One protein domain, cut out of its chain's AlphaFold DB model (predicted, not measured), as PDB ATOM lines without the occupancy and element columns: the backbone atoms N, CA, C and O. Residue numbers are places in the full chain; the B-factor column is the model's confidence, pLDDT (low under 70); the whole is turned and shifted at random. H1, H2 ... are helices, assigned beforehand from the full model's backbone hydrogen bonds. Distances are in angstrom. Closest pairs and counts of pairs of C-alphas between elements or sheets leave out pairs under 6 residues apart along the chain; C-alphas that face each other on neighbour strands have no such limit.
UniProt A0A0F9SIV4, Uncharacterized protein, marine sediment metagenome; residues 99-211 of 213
ATOM      1  N   ASP A  99      20.559  -5.479   3.508       91.50
ATOM      2  CA  ASP A  99      21.754  -4.633   3.485       91.50
ATOM      3  C   ASP A  99      23.019  -5.422   3.858       91.50
ATOM      4  O   ASP A  99      24.010  -5.386   3.123       91.50
ATOM      5  N   GLY A 100      22.955  -6.230   4.920       89.06
ATOM      6  CA  GLY A 100      24.021  -7.152   5.296       89.06
ATOM      7  C   GLY A 100      24.330  -8.146   4.176       89.06
ATOM      8  O   GLY A 100      25.492  -8.337   3.823       89.06
ATOM      9  N   GLN A 101      23.308  -8.733   3.544       87.88
ATOM     10  CA  GLN A 101      23.512  -9.653   2.416       87.88
ATOM     11  C   GLN A 101      24.291  -9.001   1.267       87.88
ATOM     12  O   GLN A 101      25.191  -9.631   0.710       87.88
ATOM     13  N   ILE A 102      23.983  -7.742   0.936       91.88
ATOM     14  CA  ILE A 102      24.699  -6.980  -0.096       91.88
ATOM     15  C   ILE A 102      26.163  -6.775   0.305       91.88
ATOM     16  O   ILE A 102      27.054  -7.020  -0.514       91.88
ATOM     17  N   LEU A 103      26.418  -6.366   1.551       93.31
ATOM     18  CA  LEU A 103      27.771  -6.163   2.065       93.31
ATOM     19  C   LEU A 103      28.606  -7.450   1.958       93.31
ATOM     20  O   LEU A 103      29.644  -7.456   1.296       93.31
ATOM     21  N   TYR A 104      28.126  -8.552   2.543       91.12
ATOM     22  CA  TYR A 104      28.846  -9.830   2.539       91.12
ATOM     23  C   TYR A 104      29.049 -10.378   1.123       91.12
ATOM     24  O   TYR A 104      30.136 -10.859   0.813       91.12
ATOM     25  N   ALA A 105      28.044 -10.284   0.246       90.50
ATOM     26  CA  ALA A 105      28.184 -10.731  -1.137       90.50
ATOM     27  C   ALA A 105      29.256  -9.932  -1.891       90.50
ATOM     28  O   ALA A 105      30.072 -10.516  -2.599       90.50
ATOM     29  N   THR A 106      29.281  -8.610  -1.721       94.12
ATOM     30  CA  THR A 106      30.226  -7.741  -2.438       94.12
ATOM     31  C   THR A 106      31.664  -7.978  -1.976       94.12
ATOM     32  O   THR A 106      32.565  -8.079  -2.806       94.12
ATOM     33  N   PHE A 107      31.885  -8.145  -0.670       94.88
ATOM     34  CA  PHE A 107      33.215  -8.447  -0.139       94.88
ATOM     35  C   PHE A 107      33.651  -9.901  -0.361       94.88
ATOM     36  O   PHE A 107      34.846 -10.145  -0.503       94.88
ATOM     37  N   GLN A 108      32.725 -10.859  -0.485       92.00
ATOM     38  CA  GLN A 108      33.069 -12.211  -0.942       92.00
ATOM     39  C   GLN A 108      33.688 -12.171  -2.344       92.00
ATOM     40  O   GLN A 108      34.725 -12.787  -2.554       92.00
ATOM     41  N   ILE A 109      33.109 -11.397  -3.272       92.56
ATOM     42  CA  ILE A 109      33.670 -11.224  -4.623       92.56
ATOM     43  C   ILE A 109      35.077 -10.618  -4.551       92.56
ATOM     44  O   ILE A 109      35.961 -11.048  -5.284       92.56
ATOM     45  N   LEU A 110      35.298  -9.636  -3.667       95.25
ATOM     46  CA  LEU A 110      36.630  -9.064  -3.454       95.25
ATOM     47  C   LEU A 110      37.631 -10.122  -2.985       95.25
ATOM     48  O   LEU A 110      38.730 -10.191  -3.522       95.25
ATOM     49  N   VAL A 111      37.263 -10.930  -1.991       94.31
ATOM     50  CA  VAL A 111      38.128 -11.990  -1.457       94.31
ATOM     51  C   VAL A 111      38.446 -13.023  -2.533       94.31
ATOM     52  O   VAL A 111      39.616 -13.330  -2.738       94.31
ATOM     53  N   ASP A 112      37.433 -13.498  -3.258       91.38
ATOM     54  CA  ASP A 112      37.615 -14.486  -4.324       91.38
ATOM     55  C   ASP A 112      38.535 -13.935  -5.429       91.38
ATOM     56  O   ASP A 112      39.454 -14.623  -5.867       91.38
ATOM     57  N   PHE A 113      38.362 -12.666  -5.816       94.44
ATOM     58  CA  PHE A 113      39.247 -11.996  -6.772       94.44
ATOM     59  C   PHE A 113      40.690 -11.900  -6.259       94.44
ATOM     60  O   PHE A 113      41.627 -12.257  -6.972       94.44
ATOM     61  N   MET A 114      40.880 -11.428  -5.023       95.94
ATOM     62  CA  MET A 114      42.212 -11.229  -4.444       95.94
ATOM     63  C   MET A 114      42.979 -12.541  -4.268       95.94
ATOM     64  O   MET A 114      44.201 -12.549  -4.388       95.94
ATOM     65  N   GLU A 115      42.283 -13.639  -3.990       94.12
ATOM     66  CA  GLU A 115      42.907 -14.939  -3.750       94.12
ATOM     67  C   GLU A 115      43.067 -15.799  -5.011       94.12
ATOM     68  O   GLU A 115      44.012 -16.585  -5.079       94.12
ATOM     69  N   GLU A 116      42.160 -15.698  -5.989       91.50
ATOM     70  CA  GLU A 116      42.181 -16.556  -7.185       91.50
ATOM     71  C   GLU A 116      42.702 -15.845  -8.446       91.50
ATOM     72  O   GLU A 116      43.311 -16.495  -9.298       91.50
ATOM     73  N   GLU A 117      42.460 -14.540  -8.598       93.00
ATOM     74  CA  GLU A 117      42.583 -13.850  -9.893       93.00
ATOM     75  C   GLU A 117      43.606 -12.706  -9.903       93.00
ATOM     76  O   GLU A 117      44.166 -12.407 -10.962       93.00
ATOM     77  N   ALA A 118      43.903 -12.098  -8.751       94.69
ATOM     78  CA  ALA A 118      44.755 -10.911  -8.665       94.69
ATOM     79  C   ALA A 118      46.146 -11.096  -9.291       94.69
ATOM     80  O   ALA A 118      46.645 -10.169  -9.927       94.69
ATOM     81  N   ASP A 119      46.743 -12.285  -9.193       93.31
ATOM     82  CA  ASP A 119      48.063 -12.588  -9.771       93.31
ATOM     83  C   ASP A 119      48.076 -12.603 -11.313       93.31
ATOM     84  O   ASP A 119      49.140 -12.552 -11.931       93.31
ATOM     85  N   THR A 120      46.906 -12.679 -11.958       91.25
ATOM     86  CA  THR A 120      46.788 -12.698 -13.429       91.25
ATOM     87  C   THR A 120      46.831 -11.290 -14.032       91.25
ATOM     88  O   THR A 120      47.127 -11.128 -15.218       91.25
ATOM     89  N   VAL A 121      46.543 -10.261 -13.233       91.44
ATOM     90  CA  VAL A 121      46.469  -8.868 -13.685       91.44
ATOM     91  C   VAL A 121      47.844  -8.205 -13.581       91.44
ATOM     92  O   VAL A 121      48.504  -8.258 -12.546       91.44
ATOM     93  N   ASP A 122      48.280  -7.525 -14.647       94.25
ATOM     94  CA  ASP A 122      49.496  -6.706 -14.602       94.25
ATOM     95  C   ASP A 122      49.235  -5.374 -13.881       94.25
ATOM     96  O   ASP A 122      48.921  -4.346 -14.489       94.25
ATOM     97  N   TRP A 123      49.410  -5.385 -12.560       95.31
ATOM     98  CA  TRP A 123      49.305  -4.185 -11.726       95.31
ATOM     99  C   TRP A 123      50.441  -3.183 -11.958       95.31
ATOM    100  O   TRP A 123      50.316  -2.016 -11.590       95.31
ATOM    101  N   THR A 124      51.546  -3.599 -12.585       96.25
ATOM    102  CA  THR A 124      52.726  -2.746 -12.778       96.25
ATOM    103  C   THR A 124      52.635  -1.854 -14.013       96.25
ATOM    104  O   THR A 124      53.359  -0.861 -14.095       96.25
ATOM    105  N   GLY A 125      51.708  -2.145 -14.932       92.69
ATOM    106  CA  GLY A 125      51.597  -1.470 -16.226       92.69
ATOM    107  C   GLY A 125      51.222   0.019 -16.174       92.69
ATOM    108  O   GLY A 125      51.435   0.738 -17.150       92.69
ATOM    109  N   SER A 126      50.670   0.523 -15.064       96.19
ATOM    110  CA  SER A 126      50.361   1.952 -14.886       96.19
ATOM    111  C   SER A 126      50.377   2.350 -13.408       96.19
ATOM    112  O   SER A 126      49.869   1.580 -12.593       96.19
ATOM    113  N   PRO A 127      50.838   3.569 -13.048       97.56
ATOM    114  CA  PRO A 127      50.767   4.073 -11.671       97.56
ATOM    115  C   PRO A 127      49.361   3.983 -11.074       97.56
ATOM    116  O   PRO A 127      49.188   3.628  -9.916       97.56
ATOM    117  N   LYS A 128      48.335   4.205 -11.905       96.50
ATOM    118  CA  LYS A 128      46.940   4.098 -11.474       96.50
ATOM    119  C   LYS A 128      46.551   2.670 -11.082       96.50
ATOM    120  O   LYS A 128      45.794   2.495 -10.138       96.50
ATOM    121  N   HIS A 129      47.042   1.650 -11.792       95.50
ATOM    122  CA  HIS A 129      46.772   0.255 -11.427       95.50
ATOM    123  C   HIS A 129      47.441  -0.110 -10.100       95.50
ATOM    124  O   HIS A 129      46.829  -0.808  -9.300       95.50
ATOM    125  N   GLN A 130      48.637   0.421  -9.833       97.12
ATOM    126  CA  GLN A 130      49.332   0.229  -8.558       97.12
ATOM    127  C   GLN A 130      48.547   0.852  -7.396       97.12
ATOM    128  O   GLN A 130      48.263   0.164  -6.421       97.12
ATOM    129  N   GLU A 131      48.108   2.109  -7.534       97.69
ATOM    130  CA  GLU A 131      47.279   2.793  -6.525       97.69
ATOM    131  C   GLU A 131      45.982   2.027  -6.223       97.69
ATOM    132  O   GLU A 131      45.580   1.886  -5.067       97.69
ATOM    133  N   ILE A 132      45.325   1.500  -7.261       97.81
ATOM    134  CA  ILE A 132      44.102   0.709  -7.102       97.81
ATOM    135  C   ILE A 132      44.387  -0.634  -6.428       97.81
ATOM    136  O   ILE A 132      43.604  -1.065  -5.586       97.81
ATOM    137  N   PHE A 133      45.497  -1.290  -6.760       97.62
ATOM    138  CA  PHE A 133      45.870  -2.553  -6.131       97.62
ATOM    139  C   PHE A 133      46.193  -2.386  -4.641       97.62
ATOM    140  O   PHE A 133      45.777  -3.201  -3.814       97.62
ATOM    141  N   GLU A 134      46.866  -1.295  -4.271       98.06
ATOM    142  CA  GLU A 134      47.073  -0.931  -2.868       98.06
ATOM    143  C   GLU A 134      45.740  -0.724  -2.137       98.06
ATOM    144  O   GLU A 134      45.574  -1.165  -1.000       98.06
ATOM    145  N   GLU A 135      44.775  -0.076  -2.789       98.38
ATOM    146  CA  GLU A 135      43.442   0.143  -2.231       98.38
ATOM    147  C   GLU A 135      42.648  -1.164  -2.073       98.38
ATOM    148  O   GLU A 135      42.050  -1.396  -1.021       98.38
ATOM    149  N   LEU A 136      42.689  -2.054  -3.070       98.12
ATOM    150  CA  LEU A 136      42.098  -3.394  -2.984       98.12
ATOM    151  C   LEU A 136      42.706  -4.194  -1.829       98.12
ATOM    152  O   LEU A 136      41.972  -4.811  -1.058       98.12
ATOM    153  N   THR A 137      44.028  -4.125  -1.663       98.19
ATOM    154  CA  THR A 137      44.745  -4.791  -0.566       98.19
ATOM    155  C   THR A 137      44.297  -4.262   0.796       98.19
ATOM    156  O   THR A 137      44.047  -5.052   1.703       98.19
ATOM    157  N   LYS A 138      44.114  -2.941   0.944       98.44
ATOM    158  CA  LYS A 138      43.586  -2.339   2.182       98.44
ATOM    159  C   LYS A 138      42.166  -2.808   2.491       98.44
ATOM    160  O   LYS A 138      41.881  -3.140   3.635       98.44
ATOM    161  N   LEU A 139      41.281  -2.838   1.493       98.31
ATOM    162  CA  LEU A 139      39.899  -3.302   1.668       98.31
ATOM    163  C   LEU A 139      39.840  -4.793   2.018       98.31
ATOM    164  O   LEU A 139      39.042  -5.200   2.861       98.31
ATOM    165  N   TYR A 140      40.704  -5.595   1.396       97.50
ATOM    166  CA  TYR A 140      40.852  -7.014   1.694       97.50
ATOM    167  C   TYR A 140      41.346  -7.247   3.128       97.50
ATOM    168  O   TYR A 140      40.751  -8.032   3.868       97.50
ATOM    169  N   ASP A 141      42.391  -6.532   3.549       97.00
ATOM    170  CA  ASP A 141      42.929  -6.619   4.907       97.00
ATOM    171  C   ASP A 141      41.908  -6.159   5.947       97.00
ATOM    172  O   ASP A 141      41.690  -6.855   6.938       97.00
ATOM    173  N   TRP A 142      41.210  -5.053   5.689       96.94
ATOM    174  CA  TRP A 142      40.136  -4.585   6.556       96.94
ATOM    175  C   TRP A 142      39.045  -5.647   6.727       96.94
ATOM    176  O   TRP A 142      38.653  -5.965   7.850       96.94
ATOM    177  N   TRP A 143      38.583  -6.248   5.628       95.06
ATOM    178  CA  TRP A 143      37.513  -7.244   5.669       95.06
ATOM    179  C   TRP A 143      37.928  -8.538   6.379       95.06
ATOM    180  O   TRP A 143      37.129  -9.134   7.101       95.06
ATOM    181  N   THR A 144      39.170  -8.983   6.177       92.38
ATOM    182  CA  THR A 144      39.654 -10.281   6.673       92.38
ATOM    183  C   THR A 144      40.286 -10.215   8.061       92.38
ATOM    184  O   THR A 144      40.256 -11.212   8.783       92.38
ATOM    185  N   LYS A 145      40.850  -9.066   8.448       92.38
ATOM    186  CA  LYS A 145      41.599  -8.891   9.700       92.38
ATOM    187  C   LYS A 145      40.910  -7.913  10.639       92.38
ATOM    188  O   LYS A 145      40.651  -8.273  11.782       92.38
ATOM    189  N   ASP A 146      40.596  -6.703  10.191       93.75
ATOM    190  CA  ASP A 146      40.161  -5.639  11.109       93.75
ATOM    191  C   ASP A 146      38.692  -5.792  11.519       93.75
ATOM    192  O   ASP A 146      38.366  -5.830  12.708       93.75
ATOM    193  N   ARG A 147      37.795  -5.965  10.543       92.75
ATOM    194  CA  ARG A 147      36.351  -6.087  10.764       92.75
ATOM    195  C   ARG A 147      35.961  -7.275  11.661       92.75
ATOM    196  O   ARG A 147      35.129  -7.073  12.546       92.75
ATOM    197  N   PRO A 148      36.531  -8.488  11.511       89.81
ATOM    198  CA  PRO A 148      36.220  -9.609  12.402       89.81
ATOM    199  C   PRO A 148      36.699  -9.410  13.847       89.81
ATOM    200  O   PRO A 148      36.187 -10.074  14.744       89.81
ATOM    201  N   ASN A 149      37.653  -8.503  14.082       89.81
ATOM    202  CA  ASN A 149      38.206  -8.207  15.406       89.81
ATOM    203  C   ASN A 149      37.416  -7.132  16.184       89.81
ATOM    204  O   ASN A 149      37.857  -6.702  17.251       89.81
ATOM    205  N   ARG A 150      36.260  -6.686  15.677       90.12
ATOM    206  CA  ARG A 150      35.388  -5.722  16.367       90.12
ATOM    207  C   ARG A 150      34.792  -6.310  17.649       90.12
ATOM    208  O   ARG A 150      34.408  -7.478  17.697       90.12
ATOM    209  N   ASP A 151      34.648  -5.470  18.674       88.75
ATOM    210  CA  ASP A 151      33.932  -5.832  19.898       88.75
ATOM    211  C   ASP A 151      32.419  -5.653  19.708       88.75
ATOM    212  O   ASP A 151      31.872  -4.567  19.916       88.75
ATOM    213  N   ASP A 152      31.762  -6.742  19.308       82.00
ATOM    214  CA  ASP A 152      30.301  -6.853  19.178       82.00
ATOM    215  C   ASP A 152      29.660  -7.548  20.397       82.00
ATOM    216  O   ASP A 152      28.581  -8.145  20.322       82.00
ATOM    217  N   SER A 153      30.338  -7.522  21.546       84.19
ATOM    218  CA  SER A 153      29.789  -8.090  22.774       84.19
ATOM    219  C   SER A 153      28.568  -7.283  23.214       84.19
ATOM    220  O   SER A 153      28.628  -6.064  23.378       84.19
ATOM    221  N   TYR A 154      27.440  -7.959  23.433       79.69
ATOM    222  CA  TYR A 154      26.307  -7.326  24.102       79.69
ATOM    223  C   TYR A 154      26.638  -7.116  25.582       79.69
ATOM    224  O   TYR A 154      27.257  -8.000  26.185       79.69
ATOM    225  N   PRO A 155      26.210  -5.994  26.193       81.00
ATOM    226  CA  PRO A 155      26.336  -5.829  27.633       81.00
ATOM    227  C   PRO A 155      25.642  -7.009  28.318       81.00
ATOM    228  O   PRO A 155      24.476  -7.302  28.031       81.00
ATOM    229  N   ALA A 156      26.387  -7.723  29.165       71.38
ATOM    230  CA  ALA A 156      25.898  -8.928  29.816       71.38
ATOM    231  C   ALA A 156      24.611  -8.607  30.586       71.38
ATOM    232  O   ALA A 156      24.564  -7.688  31.402       71.38
ATOM    233  N   SER A 157      23.557  -9.381  30.332       65.12
ATOM    234  CA  SER A 157      22.302  -9.275  31.079       65.12
ATOM    235  C   SER A 157      22.386  -9.931  32.458       65.12
ATOM    236  O   SER A 157      21.403  -9.917  33.186       65.12
ATOM    237  N   GLU A 158      23.530 -10.512  32.830       64.81
ATOM    238  CA  GLU A 158      23.686 -11.328  34.040       64.81
ATOM    239  C   GLU A 158      23.426 -10.548  35.340       64.81
ATOM    240  O   GLU A 158      22.914 -11.125  36.298       64.81
ATOM    241  N   ASP A 159      23.660  -9.232  35.349       57.16
ATOM    242  CA  ASP A 159      23.329  -8.363  36.490       57.16
ATOM    243  C   ASP A 159      21.823  -8.031  36.579       57.16
ATOM    244  O   ASP A 159      21.330  -7.590  37.619       57.16
ATOM    245  N   PHE A 160      21.071  -8.268  35.499       61.62
ATOM    246  CA  PHE A 160      19.643  -7.994  35.363       61.62
ATOM    247  C   PHE A 160      18.855  -9.296  35.292       61.62
ATOM    248  O   PHE A 160      18.689  -9.881  34.225       61.62
ATOM    249  N   GLY A 161      18.351  -9.754  36.444       57.16
ATOM    250  CA  GLY A 161      17.553 -10.975  36.559       57.16
ATOM    251  C   GLY A 161      16.556 -11.121  35.402       57.16
ATOM    252  O   GLY A 161      15.598 -10.358  35.291       57.16
ATOM    253  N   ILE A 162      16.797 -12.123  34.551       57.59
ATOM    254  CA  ILE A 162      16.242 -12.322  33.192       57.59
ATOM    255  C   ILE A 162      14.699 -12.387  33.140       57.59
ATOM    256  O   ILE A 162      14.095 -12.371  32.071       57.59
ATOM    257  N   ASN A 163      14.029 -12.426  34.289       60.84
ATOM    258  CA  ASN A 163      12.615 -12.761  34.385       60.84
ATOM    259  C   ASN A 163      11.656 -11.714  33.795       60.84
ATOM    260  O   ASN A 163      10.493 -12.061  33.601       60.84
ATOM    261  N   ASP A 164      12.083 -10.475  33.500       68.69
ATOM    262  CA  ASP A 164      11.170  -9.470  32.929       68.69
ATOM    263  C   ASP A 164      11.861  -8.281  32.219       68.69
ATOM    264  O   ASP A 164      11.666  -7.126  32.596       68.69
ATOM    265  N   ILE A 165      12.683  -8.534  31.189       66.75
ATOM    266  CA  ILE A 165      13.367  -7.468  30.410       66.75
ATOM    267  C   ILE A 165      12.361  -6.507  29.740       66.75
ATOM    268  O   ILE A 165      12.646  -5.321  29.567       66.75
ATOM    269  N   PHE A 166      11.164  -6.994  29.399       74.56
ATOM    270  CA  PHE A 166      10.147  -6.235  28.661       74.56
ATOM    271  C   PHE A 166       8.948  -5.781  29.505       74.56
ATOM    272  O   PHE A 166       8.038  -5.139  28.976       74.56
ATOM    273  N   GLY A 167       8.911  -6.085  30.802       79.06
ATOM    274  CA  GLY A 167       7.765  -5.743  31.636       79.06
ATOM    275  C   GLY A 167       7.814  -4.348  32.236       79.06
ATOM    276  O   GLY A 167       8.850  -3.686  32.343       79.06
ATOM    277  N   ALA A 168       6.651  -3.904  32.710       80.31
ATOM    278  CA  ALA A 168       6.455  -2.573  33.284       80.31
ATOM    279  C   ALA A 168       7.347  -2.282  34.511       80.31
ATOM    280  O   ALA A 168       7.530  -1.120  34.882       80.31
ATOM    281  N   ASN A 169       7.909  -3.319  35.142       83.19
ATOM    282  CA  ASN A 169       8.777  -3.195  36.310       83.19
ATOM    283  C   ASN A 169      10.281  -3.237  35.986       83.19
ATOM    284  O   ASN A 169      11.068  -2.971  36.893       83.19
ATOM    285  N   ALA A 170      10.693  -3.486  34.734       82.62
ATOM    286  CA  ALA A 170      12.108  -3.555  34.338       82.62
ATOM    287  C   ALA A 170      12.891  -2.301  34.769       82.62
ATOM    288  O   ALA A 170      13.947  -2.387  35.389       82.62
ATOM    289  N   ARG A 171      12.291  -1.119  34.564       83.88
ATOM    290  CA  ARG A 171      12.877   0.191  34.908       83.88
ATOM    291  C   ARG A 171      13.126   0.409  36.404       83.88
ATOM    292  O   ARG A 171      13.846   1.333  36.765       83.88
ATOM    293  N   LYS A 172      12.477  -0.375  37.275       87.25
ATOM    294  CA  LYS A 172      12.577  -0.243  38.739       87.25
ATOM    295  C   LYS A 172      13.634  -1.164  39.346       87.25
ATOM    296  O   LYS A 172      13.909  -1.044  40.537       87.25
ATOM    297  N   GLN A 173      14.185  -2.097  38.573       84.38
ATOM    298  CA  GLN A 173      15.174  -3.042  39.075       84.38
ATOM    299  C   GLN A 173      16.533  -2.344  39.313       84.38
ATOM    300  O   GLN A 173      16.891  -1.402  38.593       84.38
ATOM    301  N   PRO A 174      17.298  -2.771  40.331       86.19
ATOM    302  CA  PRO A 174      18.601  -2.190  40.646       86.19
ATOM    303  C   PRO A 174      19.615  -2.475  39.532       86.19
ATOM    304  O   PRO A 174      19.804  -3.625  39.174       86.19
ATOM    305  N   GLY A 175      20.256  -1.423  39.010       85.31
ATOM    306  CA  GLY A 175      21.254  -1.472  37.927       85.31
ATOM    307  C   GLY A 175      20.697  -1.232  36.509       85.31
ATOM    308  O   GLY A 175      21.462  -1.239  35.551       85.31
ATOM    309  N   TYR A 176      19.392  -0.950  36.366       86.44
ATOM    310  CA  TYR A 176      18.727  -0.852  35.049       86.44
ATOM    311  C   TYR A 176      19.324   0.293  34.254       86.44
ATOM    312  O   TYR A 176      19.510   0.211  33.047       86.44
ATOM    313  N   LYS A 177      19.646   1.366  34.978       89.25
ATOM    314  CA  LYS A 177      20.324   2.528  34.436       89.25
ATOM    315  C   LYS A 177      21.688   2.157  33.852       89.25
ATOM    316  O   LYS A 177      21.939   2.520  32.722       89.25
ATOM    317  N   ALA A 178      22.517   1.399  34.572       89.50
ATOM    318  CA  ALA A 178      23.838   1.005  34.079       89.50
ATOM    319  C   ALA A 178      23.736   0.108  32.837       89.50
ATOM    320  O   ALA A 178      24.446   0.330  31.863       89.50
ATOM    321  N   TRP A 179      22.802  -0.850  32.838       87.88
ATOM    322  CA  TRP A 179      22.514  -1.661  31.655       87.88
ATOM    323  C   TRP A 179      22.032  -0.801  30.479       87.88
ATOM    324  O   TRP A 179      22.499  -0.977  29.359       87.88
ATOM    325  N   ARG A 180      21.134   0.163  30.727       88.94
ATOM    326  CA  ARG A 180      20.623   1.058  29.684       88.94
ATOM    327  C   ARG A 180      21.710   1.974  29.128       88.94
ATOM    328  O   ARG A 180      21.791   2.094  27.914       88.94
ATOM    329  N   ASP A 181      22.533   2.557  29.994       91.75
ATOM    330  CA  ASP A 181      23.669   3.394  29.608       91.75
ATOM    331  C   ASP A 181      24.642   2.570  28.732       91.75
ATOM    332  O   ASP A 181      25.030   3.017  27.658       91.75
ATOM    333  N   ALA A 182      24.928   1.314  29.104       90.94
ATOM    334  CA  ALA A 182      25.747   0.405  28.293       90.94
ATOM    335  C   ALA A 182      25.094   0.024  26.948       90.94
ATOM    336  O   ALA A 182      25.783  -0.116  25.937       90.94
ATOM    337  N   CYS A 183      23.766  -0.137  26.902       89.69
ATOM    338  CA  CYS A 183      23.040  -0.324  25.644       89.69
ATOM    339  C   CYS A 183      23.114   0.916  24.744       89.69
ATOM    340  O   CYS A 183      23.310   0.764  23.542       89.69
ATOM    341  N   ASP A 184      22.972   2.116  25.311       93.56
ATOM    342  CA  ASP A 184      23.055   3.374  24.565       93.56
ATOM    343  C   ASP A 184      24.479   3.584  24.008       93.56
ATOM    344  O   ASP A 184      24.642   3.967  22.850       93.56
ATOM    345  N   GLU A 185      25.519   3.262  24.788       93.81
ATOM    346  CA  GLU A 185      26.916   3.259  24.327       93.81
ATOM    347  C   GLU A 185      27.151   2.260  23.186       93.81
ATOM    348  O   GLU A 185      27.818   2.586  22.199       93.81
ATOM    349  N   LYS A 186      26.571   1.056  23.279       91.06
ATOM    350  CA  LYS A 186      26.634   0.072  22.192       91.06
ATOM    351  C   LYS A 186      25.941   0.591  20.934       91.06
ATOM    352  O   LYS A 186      26.504   0.480  19.855       91.06
ATOM    353  N   GLU A 187      24.759   1.188  21.056       93.31
ATOM    354  CA  GLU A 187      24.014   1.733  19.913       93.31
ATOM    355  C   GLU A 187      24.793   2.846  19.189       93.31
ATOM    356  O   GLU A 187      24.692   3.006  17.971       93.31
ATOM    357  N   VAL A 188      25.585   3.641  19.915       95.62
ATOM    358  CA  VAL A 188      26.511   4.602  19.294       95.62
ATOM    359  C   VAL A 188      27.592   3.870  18.497       95.62
ATOM    360  O   VAL A 188      27.782   4.181  17.325       95.62
ATOM    361  N   ARG A 189      28.237   2.864  19.095       94.44
ATOM    362  CA  ARG A 189      29.288   2.069  18.441       94.44
ATOM    363  C   ARG A 189      28.782   1.314  17.208       94.44
ATOM    364  O   ARG A 189      29.450   1.295  16.181       94.44
ATOM    365  N   ASP A 190      27.594   0.722  17.289       92.12
ATOM    366  CA  ASP A 190      26.983  -0.014  16.180       92.12
ATOM    367  C   ASP A 190      26.739   0.917  14.984       92.12
ATOM    368  O   ASP A 190      27.071   0.564  13.854       92.12
ATOM    369  N   ARG A 191      26.280   2.152  15.231       95.75
ATOM    370  CA  ARG A 191      26.144   3.174  14.179       95.75
ATOM    371  C   ARG A 191      27.484   3.570  13.564       95.75
ATOM    372  O   ARG A 191      27.551   3.801  12.360       95.75
ATOM    373  N   GLU A 192      28.546   3.659  14.360       96.56
ATOM    374  CA  GLU A 192      29.893   3.923  13.840       96.56
ATOM    375  C   GLU A 192      30.365   2.787  12.922       96.56
ATOM    376  O   GLU A 192      30.879   3.055  11.835       96.56
ATOM    377  N   TYR A 193      30.118   1.530  13.299       95.38
ATOM    378  CA  TYR A 193      30.432   0.372  12.458       95.38
ATOM    379  C   TYR A 193      29.603   0.318  11.173       95.38
ATOM    380  O   TYR A 193      30.139  -0.035  10.125       95.38
ATOM    381  N   GLU A 194      28.322   0.685  11.219       95.25
ATOM    382  CA  GLU A 194      27.477   0.774  10.021       95.25
ATOM    383  C   GLU A 194      27.977   1.845   9.041       95.25
ATOM    384  O   GLU A 194      27.997   1.630   7.824       95.25
ATOM    385  N   LEU A 195      28.414   2.996   9.562       97.50
ATOM    386  CA  LEU A 195      29.004   4.064   8.753       97.50
ATOM    387  C   LEU A 195      30.327   3.622   8.121       97.50
ATOM    388  O   LEU A 195      30.529   3.842   6.927       97.50
ATOM    389  N   GLU A 196      31.190   2.962   8.894       97.62
ATOM    390  CA  GLU A 196      32.445   2.395   8.399       97.62
ATOM    391  C   GLU A 196      32.186   1.352   7.298       97.62
ATOM    392  O   GLU A 196      32.758   1.441   6.213       97.62
ATOM    393  N   ASP A 197      31.278   0.396   7.529       97.12
ATOM    394  CA  ASP A 197      30.915  -0.631   6.544       97.12
ATOM    395  C   ASP A 197      30.383   0.003   5.245       97.12
ATOM    396  O   ASP A 197      30.742  -0.422   4.141       97.12
ATOM    397  N   THR A 198      29.578   1.063   5.365       97.69
ATOM    398  CA  THR A 198      29.063   1.830   4.221       97.69
ATOM    399  C   THR A 198      30.189   2.507   3.440       97.69
ATOM    400  O   THR A 198      30.210   2.444   2.208       97.69
ATOM    401  N   GLU A 199      31.146   3.132   4.127       98.38
ATOM    402  CA  GLU A 199      32.300   3.775   3.498       98.38
ATOM    403  C   GLU A 199      33.146   2.762   2.713       98.38
ATOM    404  O   GLU A 199      33.482   2.991   1.547       98.38
ATOM    405  N   MET A 200      33.436   1.610   3.317       98.38
ATOM    406  CA  MET A 200      34.246   0.560   2.693       98.38
ATOM    407  C   MET A 200      33.548  -0.043   1.474       98.38
ATOM    408  O   MET A 200      34.185  -0.275   0.443       98.38
ATOM    409  N   LEU A 201      32.224  -0.219   1.540       98.00
ATOM    410  CA  LEU A 201      31.429  -0.649   0.393       98.00
ATOM    411  C   LEU A 201      31.474   0.378  -0.749       98.00
ATOM    412  O   LEU A 201      31.658  -0.003  -1.906       98.00
ATOM    413  N   ILE A 202      31.359   1.679  -0.451       98.31
ATOM    414  CA  ILE A 202      31.465   2.747  -1.461       98.31
ATOM    415  C   ILE A 202      32.847   2.731  -2.128       98.31
ATOM    416  O   ILE A 202      32.936   2.831  -3.358       98.31
ATOM    417  N   ARG A 203      33.921   2.573  -1.344       98.44
ATOM    418  CA  ARG A 203      35.301   2.477  -1.850       98.44
ATOM    419  C   ARG A 203      35.455   1.298  -2.810       98.44
ATOM    420  O   ARG A 203      35.877   1.496  -3.951       98.44
ATOM    421  N   LEU A 204      35.006   0.109  -2.404       98.19
ATOM    422  CA  LEU A 204      35.040  -1.096  -3.236       98.19
ATOM    423  C   LEU A 204      34.244  -0.921  -4.536       98.19
ATOM    424  O   LEU A 204      34.751  -1.167  -5.632       98.19
ATOM    425  N   VAL A 205      33.007  -0.425  -4.441       97.62
ATOM    426  CA  VAL A 205      32.167  -0.169  -5.616       97.62
ATOM    427  C   VAL A 205      32.844   0.825  -6.561       97.62
ATOM    428  O   VAL A 205      32.763   0.647  -7.775       97.62
ATOM    429  N   THR A 206      33.547   1.833  -6.048       98.19
ATOM    430  CA  THR A 206      34.240   2.837  -6.872       98.19
ATOM    431  C   THR A 206      35.377   2.232  -7.701       98.19
ATOM    432  O   THR A 206      35.542   2.601  -8.865       98.19
ATOM    433  N   ILE A 207      36.122   1.272  -7.147       97.38
ATOM    434  CA  ILE A 207      37.294   0.669  -7.806       97.38
ATOM    435  C   ILE A 207      36.996  -0.649  -8.535       97.38
ATOM    436  O   ILE A 207      37.851  -1.153  -9.260       97.38
ATOM    437  N   ARG A 208      35.774  -1.187  -8.427       96.00
ATOM    438  CA  ARG A 208      35.390  -2.491  -9.009       96.00
ATOM    439  C   ARG A 208      35.691  -2.654 -10.503       96.00
ATOM    440  O   ARG A 208      35.862  -3.767 -10.978       96.00
ATOM    441  N   GLY A 209      35.747  -1.555 -11.262       95.62
ATOM    442  CA  GLY A 209      36.030  -1.585 -12.702       95.62
ATOM    443  C   GLY A 209      37.434  -2.086 -13.062       95.62
ATOM    444  O   GLY A 209      37.654  -2.452 -14.210       95.62
ATOM    445  N   TYR A 210      38.358  -2.117 -12.098       94.94
ATOM    446  CA  TYR A 210      39.713  -2.652 -12.270       94.94
ATOM    447  C   TYR A 210      39.826  -4.136 -11.896       94.94
ATOM    448  O   TYR A 210      40.874  -4.730 -12.108       94.94
ATOM    449  N   MET A 211      38.757  -4.744 -11.370       91.38
ATOM    450  CA  MET A 211      38.697  -6.174 -11.040       91.38
ATOM    451  C   MET A 211      38.259  -7.028 -12.244       91.38
ATOM    452  O   MET A 211      37.723  -8.117 -12.077       91.38
TER     453      MET A 211
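This is residues 99 to 211 of the 213 residues of an uncharacterized protein of marine sediment metagenome (UniProt A0A0F9SIV4). Picture a long helical hairpin: H3 runs along most of a rod, and H2 folds back against its last part, joined to it by a long loop that reaches to the far end. H1 crosses H2 partway along the rod, its residues 107 to 114 packing on residues 136 to 143 of H2. The printed part has 113 residues with three named helices, H1, H2 and H3 in chain order, and no named strand; the class is all helix. It is extended, with a radius of gyration of the C-alphas of 20.9 A and spans of 67 by 21 by 21 A.

Find C-alpha 99 at (21.754, -4.633, 3.485); from there H1, residues 99 to 120, runs 31.3 A with a kink of 46 degrees near residue 114. Next comes H2, residues 127 to 149, 32.3 A long, with a kink of 34 degrees near residue 143. H3, residues 176 to 210, runs 51.8 A from C-alpha 176 at (18.727, -0.852, 35.049) to C-alpha 210 at (39.713, -2.652, -12.270).

Look at the C-alphas of Val 111 and Tyr 140, 6.5 A apart, the closest of H1 and H2, which touch at a steep tilt of 52 degrees, opposite ways. H1 only just touches H3, with 3 pairs of C-alphas within 8 A, the closest Leu 103 and Leu 201 at 6.8 A. H2 and H3 form a helical hairpin at a shallow tilt of 26 degrees; their closest C-alphas, Ile 132 and Ile 207, are 6.8 A apart. Residues 129 to 139 alone of H2 touch H3. O i to N i+4 pairs are within hydrogen-bond range in 15 of 18 in H1, 16 of 19 in H2 and 29 of 31 in H3.

The C-alphas farthest apart, Gly 125 and Asn 169, are 67.8 A apart. The printed part has no cut; the long link is residues 150 to 175, where 157 to 165 have pLDDT under 70.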